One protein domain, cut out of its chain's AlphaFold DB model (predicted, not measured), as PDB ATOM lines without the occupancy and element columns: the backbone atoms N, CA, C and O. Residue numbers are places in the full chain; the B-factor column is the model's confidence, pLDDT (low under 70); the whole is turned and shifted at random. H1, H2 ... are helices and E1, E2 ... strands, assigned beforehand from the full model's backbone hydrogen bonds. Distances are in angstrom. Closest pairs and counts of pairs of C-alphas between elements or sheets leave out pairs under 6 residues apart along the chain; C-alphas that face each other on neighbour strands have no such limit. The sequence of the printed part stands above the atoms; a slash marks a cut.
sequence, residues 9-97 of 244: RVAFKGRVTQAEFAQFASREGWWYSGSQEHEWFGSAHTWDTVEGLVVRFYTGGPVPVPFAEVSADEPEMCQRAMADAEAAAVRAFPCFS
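AT A GLANCE: This is residues 9 to 97 of the 244 residues of an uncharacterized protein of Streptomyces rapamycinicus (strain ATCC 29253 / DSM 41530 / NRRL 5491 / AYB-994) (UniProt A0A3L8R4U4). A strongly twisted wall of five strands has two helices, H1 and H2, over one face and no named helix over the other. H1 covers E3 and H2 covers E5, at a steep angle to each other, while residues 95 to 96 fold back beside E1. The 89 printed residues run E1, H1, E2, E3, E4, E5, H2; the sheet order is E1, E5, E4, E3, E2, antiparallel throughout. The class is mixed, helices and strands, and the whole is compact, with a radius of gyration of the C-alphas of 12.1 A and spans of 32 by 26 by 22 A.

IN THESE COORDINATES: Find C-alpha 9 at (119.791, 91.594, 74.345), where E1, residues 9 to 12, begins. H1 is residues 18 to 27, 14.3 A long. Next come E2, residues 31 to 38, 19.9 A; E3, residues 42 to 48, 19.2 A; E4, residues 53 to 58, 16.3 A; and E5, residues 67 to 72, 17.0 A. H2, residues 79 to 92, runs 20.1 A to C-alpha 92 at (122.758, 105.365, 78.347).

HOW THE PARTS SIT: E2 to E5 form a meander, each strand the antiparallel neighbour of the one before. Look for N 10 and O 68, 2.8 A, between E1 and E5; N 56 and O 69, 2.8 A, between E5 and E4; N 45 and O 57, 2.9 A, between E4 and E3; and N 44 and O 36, 2.8 A, between E3 and E2. H1 and H2 are on the same face, making two layers, helices on one face of a sheet. H1, at a height of 9.5 A, is over E3 and only just over E4, on which 3 of its C-alphas fall; its closest C-alphas to E3 are Ala 25 and Trp 47, 7.5 A. H2, at 8.9 A, is over E5, closest at the C-alphas of Val 70 and Met 82, 6.2 A. The helices are close but not clearly touching, closest at the C-alphas of Phe 24 and Ala 92, 7.6 A, with a steep tilt of 61 degrees, opposite ways. In both, every O i to N i+4 pair is within hydrogen-bond range.

THE WHOLE: The C-alphas of Arg 15 and Met 77 are the two farthest apart, 32.4 A. The printed part has no cut, no link is long, and no printed residue is under 70 in pLDDT.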
ATOM      1  N   ARG A   9     120.997  90.795  74.121       91.75
ATOM      2  CA  ARG A   9     119.791  91.594  74.345       91.75
ATOM      3  C   ARG A   9     119.922  92.473  75.575       91.75
ATOM      4  O   ARG A   9     120.386  92.025  76.619       91.75
ATOM      5  N   VAL A  10     119.451  93.707  75.442       93.44
ATOM      6  CA  VAL A  10     119.385  94.703  76.511       93.44
ATOM      7  C   VAL A  10     117.949  95.192  76.613       93.44
ATOM      8  O   VAL A  10     117.457  95.848  75.702       93.44
ATOM      9  N   ALA A  11     117.272  94.888  77.719       94.88
ATOM     10  CA  ALA A  11     115.919  95.374  77.978       94.88
ATOM     11  C   ALA A  11     115.927  96.600  78.881       94.88
ATOM     12  O   ALA A  11     116.637  96.635  79.888       94.88
ATOM     13  N   PHE A  12     115.092  97.585  78.568       95.12
ATOM     14  CA  PHE A  12     115.070  98.863  79.270       95.12
ATOM     15  C   PHE A  12     113.974  98.889  80.343       95.12
ATOM     16  O   PHE A  12     112.833  98.492  80.119       95.12
ATOM     17  N   LYS A  13     114.305  99.382  81.542       92.38
ATOM     18  CA  LYS A  13     113.363  99.506  82.671       92.38
ATOM     19  C   LYS A  13     112.324 100.606  82.461       92.38
ATOM     20  O   LYS A  13     111.256 100.548  83.080       92.38
ATOM     21  N   GLY A  14     112.671 101.621  81.668       86.12
ATOM     22  CA  GLY A  14     111.829 102.762  81.313       86.12
ATOM     23  C   GLY A  14     111.207 102.627  79.923       86.12
ATOM     24  O   GLY A  14     111.573 101.750  79.145       86.12
ATOM     25  N   ARG A  15     110.268 103.523  79.602       85.56
ATOM     26  CA  ARG A  15     109.680 103.627  78.261       85.56
ATOM     27  C   ARG A  15     110.658 104.352  77.338       85.56
ATOM     28  O   ARG A  15     110.528 105.553  77.155       85.56
ATOM     29  N   VAL A  16     111.643 103.629  76.811       92.50
ATOM     30  CA  VAL A  16     112.514 104.156  75.754       92.50
ATOM     31  C   VAL A  16     111.711 104.185  74.461       92.50
ATOM     32  O   VAL A  16     111.190 103.162  74.019       92.50
ATOM     33  N   THR A  17     111.569 105.364  73.874       93.75
ATOM     34  CA  THR A  17     110.902 105.553  72.585       93.75
ATOM     35  C   THR A  17     111.871 105.313  71.429       93.75
ATOM     36  O   THR A  17     113.090 105.413  71.582       93.75
ATOM     37  N   GLN A  18     111.335 105.063  70.231       94.31
ATOM     38  CA  GLN A  18     112.151 104.968  69.015       94.31
ATOM     39  C   GLN A  18     112.988 106.237  68.794       94.31
ATOM     40  O   GLN A  18     114.149 106.145  68.413       94.31
ATOM     41  N   ALA A  19     112.420 107.421  69.050       95.62
ATOM     42  CA  ALA A  19     113.113 108.692  68.858       95.62
ATOM     43  C   ALA A  19     114.295 108.861  69.828       95.62
ATOM     44  O   ALA A  19     115.376 109.273  69.411       95.62
ATOM     45  N   GLU A  20     114.115 108.505  71.101       96.25
ATOM     46  CA  GLU A  20     115.195 108.534  72.096       96.25
ATOM     47  C   GLU A  20     116.303 107.537  71.748       96.25
ATOM     48  O   GLU A  20     117.487 107.877  71.818       96.25
ATOM     49  N   PHE A  21     115.936 106.327  71.314       96.88
ATOM     50  CA  PHE A  21     116.915 105.333  70.884       96.88
ATOM     51  C   PHE A  21     117.657 105.775  69.615       96.88
ATOM     52  O   PHE A  21     118.872 105.632  69.542       96.88
ATOM     53  N   ALA A  22     116.970 106.391  68.649       97.25
ATOM     54  CA  ALA A  22     117.588 106.920  67.432       97.25
ATOM     55  C   ALA A  22     118.603 108.037  67.730       97.25
ATOM     56  O   ALA A  22     119.676 108.075  67.129       97.25
ATOM     57  N   GLN A  23     118.298 108.927  68.682       97.69
ATOM     58  CA  GLN A  23     119.244 109.953  69.137       97.69
ATOM     59  C   GLN A  23     120.474 109.333  69.806       97.69
ATOM     60  O   GLN A  23     121.592 109.799  69.599       97.69
ATOM     61  N   PHE A  24     120.283 108.280  70.603       97.38
ATOM     62  CA  PHE A  24     121.390 107.506  71.156       97.38
ATOM     63  C   PHE A  24     122.232 106.852  70.050       97.38
ATOM     64  O   PHE A  24     123.426 107.127  69.984       97.38
ATOM     65  N   ALA A  25     121.612 106.100  69.139       97.00
ATOM     66  CA  ALA A  25     122.281 105.425  68.030       97.00
ATOM     67  C   ALA A  25     123.099 106.400  67.164       97.00
ATOM     68  O   ALA A  25     124.250 106.131  66.837       97.00
ATOM     69  N   SER A  26     122.554 107.587  66.877       96.75
ATOM     70  CA  SER A  26     123.275 108.628  66.140       96.75
ATOM     71  C   SER A  26     124.514 109.147  66.877       96.75
ATOM     72  O   SER A  26     125.485 109.506  66.214       96.75
ATOM     73  N   ARG A  27     124.504 109.217  68.217       96.75
ATOM     74  CA  ARG A  27     125.678 109.626  69.014       96.75
ATOM     75  C   ARG A  27     126.756 108.548  69.053       96.75
ATOM     76  O   ARG A  27     127.932 108.890  69.086       96.75
ATOM     77  N   GLU A  28     126.352 107.284  69.009       96.00
ATOM     78  CA  GLU A  28     127.260 106.136  68.892       96.00
ATOM     79  C   GLU A  28     127.757 105.920  67.447       96.00
ATOM     80  O   GLU A  28     128.564 105.031  67.194       96.00
ATOM     81  N   GLY A  29     127.301 106.740  66.492       95.88
ATOM     82  CA  GLY A  29     127.714 106.667  65.091       95.88
ATOM     83  C   GLY A  29     127.047 105.547  64.292       95.88
ATOM     84  O   GLY A  29     127.581 105.154  63.263       95.88
ATOM     85  N   TRP A  30     125.906 105.021  64.742       96.75
ATOM     86  CA  TRP A  30     125.185 103.947  64.054       96.75
ATOM     87  C   TRP A  30     124.238 104.499  62.980       96.75
ATOM     88  O   TRP A  30     123.566 105.517  63.181       96.75
ATOM     89  N   TRP A  31     124.134 103.804  61.847       96.75
ATOM     90  CA  TRP A  31     123.339 104.233  60.692       96.75
ATOM     91  C   TRP A  31     122.013 103.505  60.628       96.75
ATOM     92  O   TRP A  31     121.983 102.283  60.600       96.75
ATOM     93  N   TYR A  32     120.912 104.249  60.554       97.06
ATOM     94  CA  TYR A  32     119.593 103.642  60.407       97.06
ATOM     95  C   TYR A  32     119.463 102.939  59.052       97.06
ATOM     96  O   TYR A  32     119.628 103.575  58.010       97.06
ATOM     97  N   SER A  33     119.122 101.653  59.074       94.75
ATOM     98  CA  SER A  33     119.006 100.803  57.884       94.75
ATOM     99  C   SER A  33     117.568 100.399  57.556       94.75
ATOM    100  O   SER A  33     117.302  99.853  56.485       94.75
ATOM    101  N   GLY A  34     116.608 100.739  58.421       94.94
ATOM    102  CA  GLY A  34     115.179 100.601  58.143       94.94
ATOM    103  C   GLY A  34     114.401  99.960  59.282       94.94
ATOM    104  O   GLY A  34     114.898  99.801  60.394       94.94
ATOM    105  N   SER A  35     113.154  99.593  58.998       93.50
ATOM    106  CA  SER A  35     112.282  98.906  59.949       93.50
ATOM    107  C   SER A  35     111.596  97.712  59.308       93.50
ATOM    108  O   SER A  35     111.174  97.793  58.154       93.50
ATOM    109  N   GLN A  36     111.453  96.626  60.062       91.38
ATOM    110  CA  GLN A  36     110.775  95.409  59.623       91.38
ATOM    111  C   GLN A  36     109.856  94.884  60.725       91.38
ATOM    112  O   GLN A  36     110.188  94.968  61.904       91.38
ATOM    113  N   GLU A  37     108.713  94.321  60.344       88.25
ATOM    114  CA  GLU A  37     107.851  93.610  61.288       88.25
ATOM    115  C   GLU A  37     108.478  92.271  61.670       88.25
ATOM    116  O   GLU A  37     108.898  91.496  60.809       88.25
ATOM    117  N   HIS A  38     108.522  91.991  62.969       84.31
ATOM    118  CA  HIS A  38     108.951  90.711  63.504       84.31
ATOM    119  C   HIS A  38     107.771  90.023  64.181       84.31
ATOM    120  O   HIS A  38     107.233  90.517  65.171       84.31
ATOM    121  N   GLU A  39     107.422  88.833  63.702       77.19
ATOM    122  CA  GLU A  39     106.268  88.051  64.166       77.19
ATOM    123  C   GLU A  39     106.189  87.924  65.700       77.19
ATOM    124  O   GLU A  39     105.116  88.004  66.293       77.19
ATOM    125  N   TRP A  40     107.339  87.771  66.362       75.81
ATOM    126  CA  TRP A  40     107.414  87.490  67.801       75.81
ATOM    127  C   TRP A  40     107.661  88.735  68.667       75.81
ATOM    128  O   TRP A  40     107.428  88.696  69.873       75.81
ATOM    129  N   PHE A  41     108.123  89.838  68.069       81.44
ATOM    130  CA  PHE A  41     108.623  91.008  68.806       81.44
ATOM    131  C   PHE A  41     107.974  92.333  68.387       81.44
ATOM    132  O   PHE A  41     108.154  93.338  69.075       81.44
ATOM    133  N   GLY A  42     107.168  92.331  67.323       85.12
ATOM    134  CA  GLY A  42     106.631  93.536  66.695       85.12
ATOM    135  C   GLY A  42     107.669  94.228  65.815       85.12
ATOM    136  O   GLY A  42     108.609  93.599  65.329       85.12
ATOM    137  N   SER A  43     107.513  95.532  65.614       90.00
ATOM    138  CA  SER A  43     108.382  96.308  64.732       90.00
ATOM    139  C   SER A  43     109.820  96.390  65.267       90.00
ATOM    140  O   SER A  43     110.071  96.898  66.362       90.00
ATOM    141  N   ALA A  44     110.767  95.908  64.464       93.38
ATOM    142  CA  ALA A  44     112.201  96.055  64.658       93.38
ATOM    143  C   ALA A  44     112.690  97.281  63.885       93.38
ATOM    144  O   ALA A  44     112.597  97.314  62.658       93.38
ATOM    145  N   HIS A  45     113.238  98.269  64.579       96.19
ATOM    146  CA  HIS A  45     113.975  99.370  63.964       96.19
ATOM    147  C   HIS A  45     115.459  99.014  63.957       96.19
ATOM    148  O   HIS A  45     115.978  98.604  64.990       96.19
ATOM    149  N   THR A  46     116.137  99.136  62.823       96.88
ATOM    150  CA  THR A  46     117.475  98.565  62.636       96.88
ATOM    151  C   THR A  46     118.509  99.648  62.365       96.88
ATOM    152  O   THR A  46     118.258 100.586  61.603       96.88
ATOM    153  N   TRP A  47     119.674  99.498  62.990       97.44
ATOM    154  CA  TRP A  47     120.864 100.291  62.735       97.44
ATOM    155  C   TRP A  47     122.068  99.389  62.488       97.44
ATOM    156  O   TRP A  47     122.234  98.380  63.171       97.44
ATOM    157  N   ASP A  48     122.928  99.809  61.571       95.50
ATOM    158  CA  ASP A  48     124.194  99.154  61.268       95.50
ATOM    159  C   ASP A  48     125.362  99.957  61.865       95.50
ATOM    160  O   ASP A  48     125.267 101.179  62.036       95.50
ATOM    161  N   THR A  49     126.471  99.289  62.183       93.81
ATOM    162  CA  THR A  49     127.693  99.917  62.724       93.81
ATOM    163  C   THR A  49     128.908  99.672  61.821       93.81
ATOM    164  O   THR A  49     128.869  98.818  60.935       93.81
ATOM    165  N   VAL A  50     130.015 100.406  62.029       90.69
ATOM    166  CA  VAL A  50     131.236 100.283  61.192       90.69
ATOM    167  C   VAL A  50     131.854  98.910  61.373       90.69
ATOM    168  O   VAL A  50     132.430  98.336  60.455       90.69
ATOM    169  N   GLU A  51     131.719  98.390  62.585       88.19
ATOM    170  CA  GLU A  51     132.206  97.099  63.035       88.19
ATOM    171  C   GLU A  51     131.363  95.935  62.486       88.19
ATOM    172  O   GLU A  51     131.601  94.787  62.859       88.19
ATOM    173  N   GLY A  52     130.381  96.215  61.619       88.81
ATOM    174  CA  GLY A  52     129.518  95.211  60.998       88.81
ATOM    175  C   GLY A  52     128.474  94.634  61.952       88.81
ATOM    176  O   GLY A  52     128.004  93.516  61.744       88.81
ATOM    177  N   LEU A  53     128.130  95.357  63.024       93.56
ATOM    178  CA  LEU A  53     127.039  94.957  63.904       93.56
ATOM    179  C   LEU A  53     125.705  95.411  63.322       93.56
ATOM    180  O   LEU A  53     125.603  96.490  62.743       93.56
ATOM    181  N   VAL A  54     124.674  94.614  63.579       94.69
ATOM    182  CA  VAL A  54     123.280  94.962  63.328       94.69
ATOM    183  C   VAL A  54     122.575  95.062  64.673       94.69
ATOM    184  O   VAL A  54     122.459  94.068  65.405       94.69
ATOM    185  N   VAL A  55     122.107  96.265  64.999       96.00
ATOM    186  CA  VAL A  55     121.374  96.593  66.223       96.00
ATOM    187  C   VAL A  55     119.897  96.768  65.893       96.00
ATOM    188  O   VAL A  55     119.527  97.666  65.141       96.00
ATOM    189  N   ARG A  56     119.036  95.936  66.476       95.75
ATOM    190  CA  ARG A  56     117.577  96.008  66.321       95.75
ATOM    191  C   ARG A  56     116.938  96.499  67.608       95.75
ATOM    192  O   ARG A  56     117.136  95.897  68.656       95.75
ATOM    193  N   PHE A  57     116.159  97.567  67.544       96.44
ATOM    194  CA  PHE A  57     115.389  98.093  68.665       96.44
ATOM    195  C   PHE A  57     113.907  97.788  68.494       96.44
ATOM    196  O   PHE A  57     113.315  98.085  67.454       96.44
ATOM    197  N   TYR A  58     113.311  97.267  69.557       93.94
ATOM    198  CA  TYR A  58     111.900  96.938  69.657       93.94
ATOM    199  C   TYR A  58     111.266  97.847  70.708       93.94
ATOM    200  O   TYR A  58     111.713  97.894  71.855       93.94
ATOM    201  N   THR A  59     110.209  98.566  70.336       86.88
ATOM    202  CA  THR A  59     109.515  99.540  71.205       86.88
ATOM    203  C   THR A  59     108.619  98.889  72.266       86.88
ATOM    204  O   THR A  59     108.147  99.570  73.177       86.88
ATOM    205  N   GLY A  60     108.425  97.573  72.182       73.19
ATOM    206  CA  GLY A  60     107.537  96.799  73.040       73.19
ATOM    207  C   GLY A  60     106.217  96.503  72.331       73.19
ATOM    208  O   GLY A  60     105.368  97.375  72.181       73.19
ATOM    209  N   GLY A  61     106.069  95.258  71.883       81.38
ATOM    210  CA  GLY A  61     104.858  94.719  71.265       81.38
ATOM    211  C   GLY A  61     104.356  93.520  72.077       81.38
ATOM    212  O   GLY A  61     103.932  93.706  73.220       81.38
ATOM    213  N   PRO A  62     104.455  92.280  71.559       81.12
ATOM    214  CA  PRO A  62     104.110  91.071  72.315       81.12
ATOM    215  C   PRO A  62     104.881  90.922  73.637       81.12
ATOM    216  O   PRO A  62     104.344  90.395  74.612       81.12
ATOM    217  N   VAL A  63     106.128  91.412  73.679       85.56
ATOM    218  CA  VAL A  63     106.914  91.598  74.905       85.56
ATOM    219  C   VAL A  63     106.770  93.064  75.332       85.56
ATOM    220  O   VAL A  63     107.320  93.937  74.661       85.56
ATOM    221  N   PRO A  64     106.042  93.376  76.421       88.62
ATOM    222  CA  PRO A  64     105.687  94.749  76.794       88.62
ATOM    223  C   PRO A  64     106.824  95.461  77.551       88.62
ATOM    224  O   PRO A  64     106.615  96.097  78.585       88.62
ATOM    225  N   VAL A  65     108.050  95.308  77.054       91.31
ATOM    226  CA  VAL A  65     109.268  95.965  77.527       91.31
ATOM    227  C   VAL A  65     110.086  96.314  76.286       91.31
ATOM    228  O   VAL A  65     110.342  95.414  75.487       91.31
ATOM    229  N   PRO A  66     110.496  97.579  76.095       93.94
ATOM    230  CA  PRO A  66     111.376  97.920  74.993       93.94
ATOM    231  C   PRO A  66     112.748  97.279  75.211       93.94
ATOM    232  O   PRO A  66     113.268  97.260  76.332       93.94
ATOM    233  N   PHE A  67     113.348  96.767  74.144       95.19
ATOM    234  CA  PHE A  67     114.663  96.140  74.209       95.19
ATOM    235  C   PHE A  67     115.428  96.313  72.900       95.19
ATOM    236  O   PHE A  67     114.840  96.513  71.839       95.19
ATOM    237  N   ALA A  68     116.751  96.254  72.994       95.44
ATOM    238  CA  ALA A  68     117.650  96.222  71.857       95.44
ATOM    239  C   ALA A  68     118.305  94.846  71.751       95.44
ATOM    240  O   ALA A  68     118.647  94.228  72.758       95.44
ATOM    241  N   GLU A  69     118.502  94.389  70.527       93.94
ATOM    242  CA  GLU A  69     119.218  93.179  70.178       93.94
ATOM    243  C   GLU A  69     120.428  93.545  69.326       93.94
ATOM    244  O   GLU A  69     120.303  94.233  68.317       93.94
ATOM    245  N   VAL A  70     121.603  93.086  69.740       93.62
ATOM    246  CA  VAL A  70     122.869  93.280  69.040       93.62
ATOM    247  C   VAL A  70     123.279  91.949  68.430       93.62
ATOM    248  O   VAL A  70     123.414  90.941  69.132       93.62
ATOM    249  N   SER A  71     123.490  91.952  67.119       91.44
ATOM    250  CA  SER A  71     123.862  90.782  66.326       91.44
ATOM    251  C   SER A  71     124.996  91.120  65.355       91.44
ATOM    252  O   SER A  71     125.262  92.290  65.095       91.44
ATOM    253  N   ALA A  72     125.674  90.095  64.848       89.31
ATOM    254  CA  ALA A  72     126.695  90.197  63.810       89.31
ATOM    255  C   ALA A  72     126.656  88.925  62.953       89.31
ATOM    256  O   ALA A  72     126.241  87.874  63.452       89.31
ATOM    257  N   ASP A  73     127.120  89.004  61.706       83.12
ATOM    258  CA  ASP A  73     127.195  87.839  60.812       83.12
ATOM    259  C   ASP A  73     128.225  86.806  61.303       83.12
ATOM    260  O   ASP A  73     127.995  85.601  61.205       83.12
ATOM    261  N   GLU A  74     129.318  87.274  61.923       82.25
ATOM    262  CA  GLU A  74     130.357  86.446  62.550       82.25
ATOM    263  C   GLU A  74     130.509  86.784  64.055       82.25
ATOM    264  O   GLU A  74     131.472  87.444  64.469       82.25
ATOM    265  N   PRO A  75     129.563  86.352  64.921       76.06
ATOM    266  CA  PRO A  75     129.521  86.741  66.334       76.06
ATOM    267  C   PRO A  75     130.786  86.381  67.116       76.06
ATOM    268  O   PRO A  75     131.167  87.084  68.051       76.06
ATOM    269  N   GLU A  76     131.444  85.274  66.765       80.25
ATOM    270  CA  GLU A  76     132.673  84.823  67.411       80.25
ATOM    271  C   GLU A  76     133.829  85.807  67.221       80.25
ATOM    272  O   GLU A  76     134.640  85.957  68.136       80.25
ATOM    273  N   MET A  77     133.877  86.503  66.083       79.50
ATOM    274  CA  MET A  77     134.886  87.525  65.805       79.50
ATOM    275  C   MET A  77     134.487  88.894  66.358       79.50
ATOM    276  O   MET A  77     135.347  89.675  66.763       79.50
ATOM    277  N   CYS A  78     133.183  89.165  66.444       84.00
ATOM    278  CA  CYS A  78     132.652  90.457  66.873       84.00
ATOM    279  C   CYS A  78     132.306  90.535  68.370       84.00
ATOM    280  O   CYS A  78     131.712  91.520  68.803       84.00
ATOM    281  N   GLN A  79     132.699  89.555  69.199       88.06
ATOM    282  CA  GLN A  79     132.308  89.496  70.621       88.06
ATOM    283  C   GLN A  79     132.594  90.784  71.400       88.06
ATOM    284  O   GLN A  79     131.793  91.172  72.251       88.06
ATOM    285  N   ARG A  80     133.735  91.429  71.124       89.50
ATOM    286  CA  ARG A  80     134.128  92.680  71.781       89.50
ATOM    287  C   ARG A  80     133.247  93.845  71.340       89.50
ATOM    288  O   ARG A  80     132.677  94.503  72.195       89.50
ATOM    289  N   ALA A  81     133.075  94.036  70.033       90.31
ATOM    290  CA  ALA A  81     132.225  95.095  69.492       90.31
ATOM    291  C   ALA A  81     130.769  94.939  69.969       90.31
ATOM    292  O   ALA A  81     130.144  95.904  70.401       90.31
ATOM    293  N   MET A  82     130.256  93.705  69.997       91.94
ATOM    294  CA  MET A  82     128.931  93.412  70.544       91.94
ATOM    295  C   MET A  82     128.823  93.761  72.038       91.94
ATOM    296  O   MET A  82     127.803  94.296  72.466       91.94
ATOM    297  N   ALA A  83     129.855  93.464  72.837       91.50
ATOM    298  CA  ALA A  83     129.895  93.824  74.256       91.50
ATOM    299  C   ALA A  83     130.001  95.343  74.469       91.50
ATOM    300  O   ALA A  83     129.390  95.874  75.393       91.50
ATOM    301  N   ASP A  84     130.740  96.046  73.610       93.75
ATOM    302  CA  ASP A  84     130.888  97.499  73.675       93.75
ATOM    303  C   ASP A  84     129.562  98.205  73.336       93.75
ATOM    304  O   ASP A  84     129.165  99.125  74.057       93.75
ATOM    305  N   ALA A  85     128.829  97.725  72.324       93.44
ATOM    306  CA  ALA A  85     127.494  98.217  71.974       93.44
ATOM    307  C   ALA A  85     126.460  97.950  73.085       93.44
ATOM    308  O   ALA A  85     125.691  98.841  73.454       93.44
ATOM    309  N   GLU A  86     126.477  96.749  73.674       93.56
ATOM    310  CA  GLU A  86     125.672  96.417  74.857       93.56
ATOM    311  C   GLU A  86     125.978  97.382  76.014       93.56
ATOM    312  O   GLU A  86     125.075  97.994  76.589       93.56
ATOM    313  N   ALA A  87     127.262  97.574  76.326       94.12
ATOM    314  CA  ALA A  87     127.700  98.444  77.408       94.12
ATOM    315  C   ALA A  87     127.341  99.916  77.153       94.12
ATOM    316  O   ALA A  87     127.017 100.632  78.100       94.12
ATOM    317  N   ALA A  88     127.373 100.379  75.900       95.00
ATOM    318  CA  ALA A  88     126.911 101.715  75.531       95.00
ATOM    319  C   ALA A  88     125.422 101.899  75.854       95.00
ATOM    320  O   ALA A  88     125.059 102.866  76.529       95.00
ATOM    321  N   ALA A  89     124.578 100.932  75.483       93.50
ATOM    322  CA  ALA A  89     123.153 100.963  75.804       93.50
ATOM    323  C   ALA A  89     122.900 100.929  77.325       93.50
ATOM    324  O   ALA A  89     122.100 101.714  77.831       93.50
ATOM    325  N   VAL A  90     123.622 100.083  78.069       94.25
ATOM    326  CA  VAL A  90     123.519  99.985  79.540       94.25
ATOM    327  C   VAL A  90     123.983 101.262  80.251       94.25
ATOM    328  O   VAL A  90     123.442 101.611  81.297       94.25
ATOM    329  N   ARG A  91     124.964 101.993  79.703       95.88
ATOM    330  CA  ARG A  91     125.371 103.305  80.239       95.88
ATOM    331  C   ARG A  91     124.344 104.396  79.948       95.88
ATOM    332  O   ARG A  91     124.172 105.295  80.767       95.88
ATOM    333  N   ALA A  92     123.702 104.343  78.784       95.69
ATOM    334  CA  ALA A  92     122.758 105.365  78.347       95.69
ATOM    335  C   ALA A  92     121.376 105.229  79.003       95.69
ATOM    336  O   ALA A  92     120.707 106.239  79.226       95.69
ATOM    337  N   PHE A  93     120.950 104.004  79.324       95.62
ATOM    338  CA  PHE A  93     119.600 103.722  79.803       95.62
ATOM    339  C   PHE A  93     119.597 102.808  81.036       95.62
ATOM    340  O   PHE A  93     120.412 101.895  81.139       95.62
ATOM    341  N   PRO A  94     118.633 102.970  81.961       94.44
ATOM    342  CA  PRO A  94     118.406 101.984  83.007       94.44
ATOM    343  C   PRO A  94     117.921 100.661  82.401       94.44
ATOM    344  O   PRO A  94     116.812 100.592  81.865       94.44
ATOM    345  N   CYS A  95     118.717  99.603  82.533       95.19
ATOM    346  CA  CYS A  95     118.424  98.295  81.945       95.19
ATOM    347  C   CYS A  95     118.078  97.242  82.999       95.19
ATOM    348  O   CYS A  95     118.464  97.355  84.166       95.19
ATOM    349  N   PHE A  96     117.325  96.223  82.589       93.44
ATOM    350  CA  PHE A  96     117.157  94.989  83.345       93.44
ATOM    351  C   PHE A  96     118.395  94.112  83.188       93.44
ATOM    352  O   PHE A  96     118.858  93.883  82.072       93.44
ATOM    353  N   SER A  97     118.884  93.575  84.302       92.31
ATOM    354  CA  SER A  97     119.731  92.385  84.298       92.31
ATOM    355  C   SER A  97     118.880  91.141  84.590       92.31
ATOM    356  O   SER A  97     117.798  91.241  85.173       92.31
TER     357      SER A  97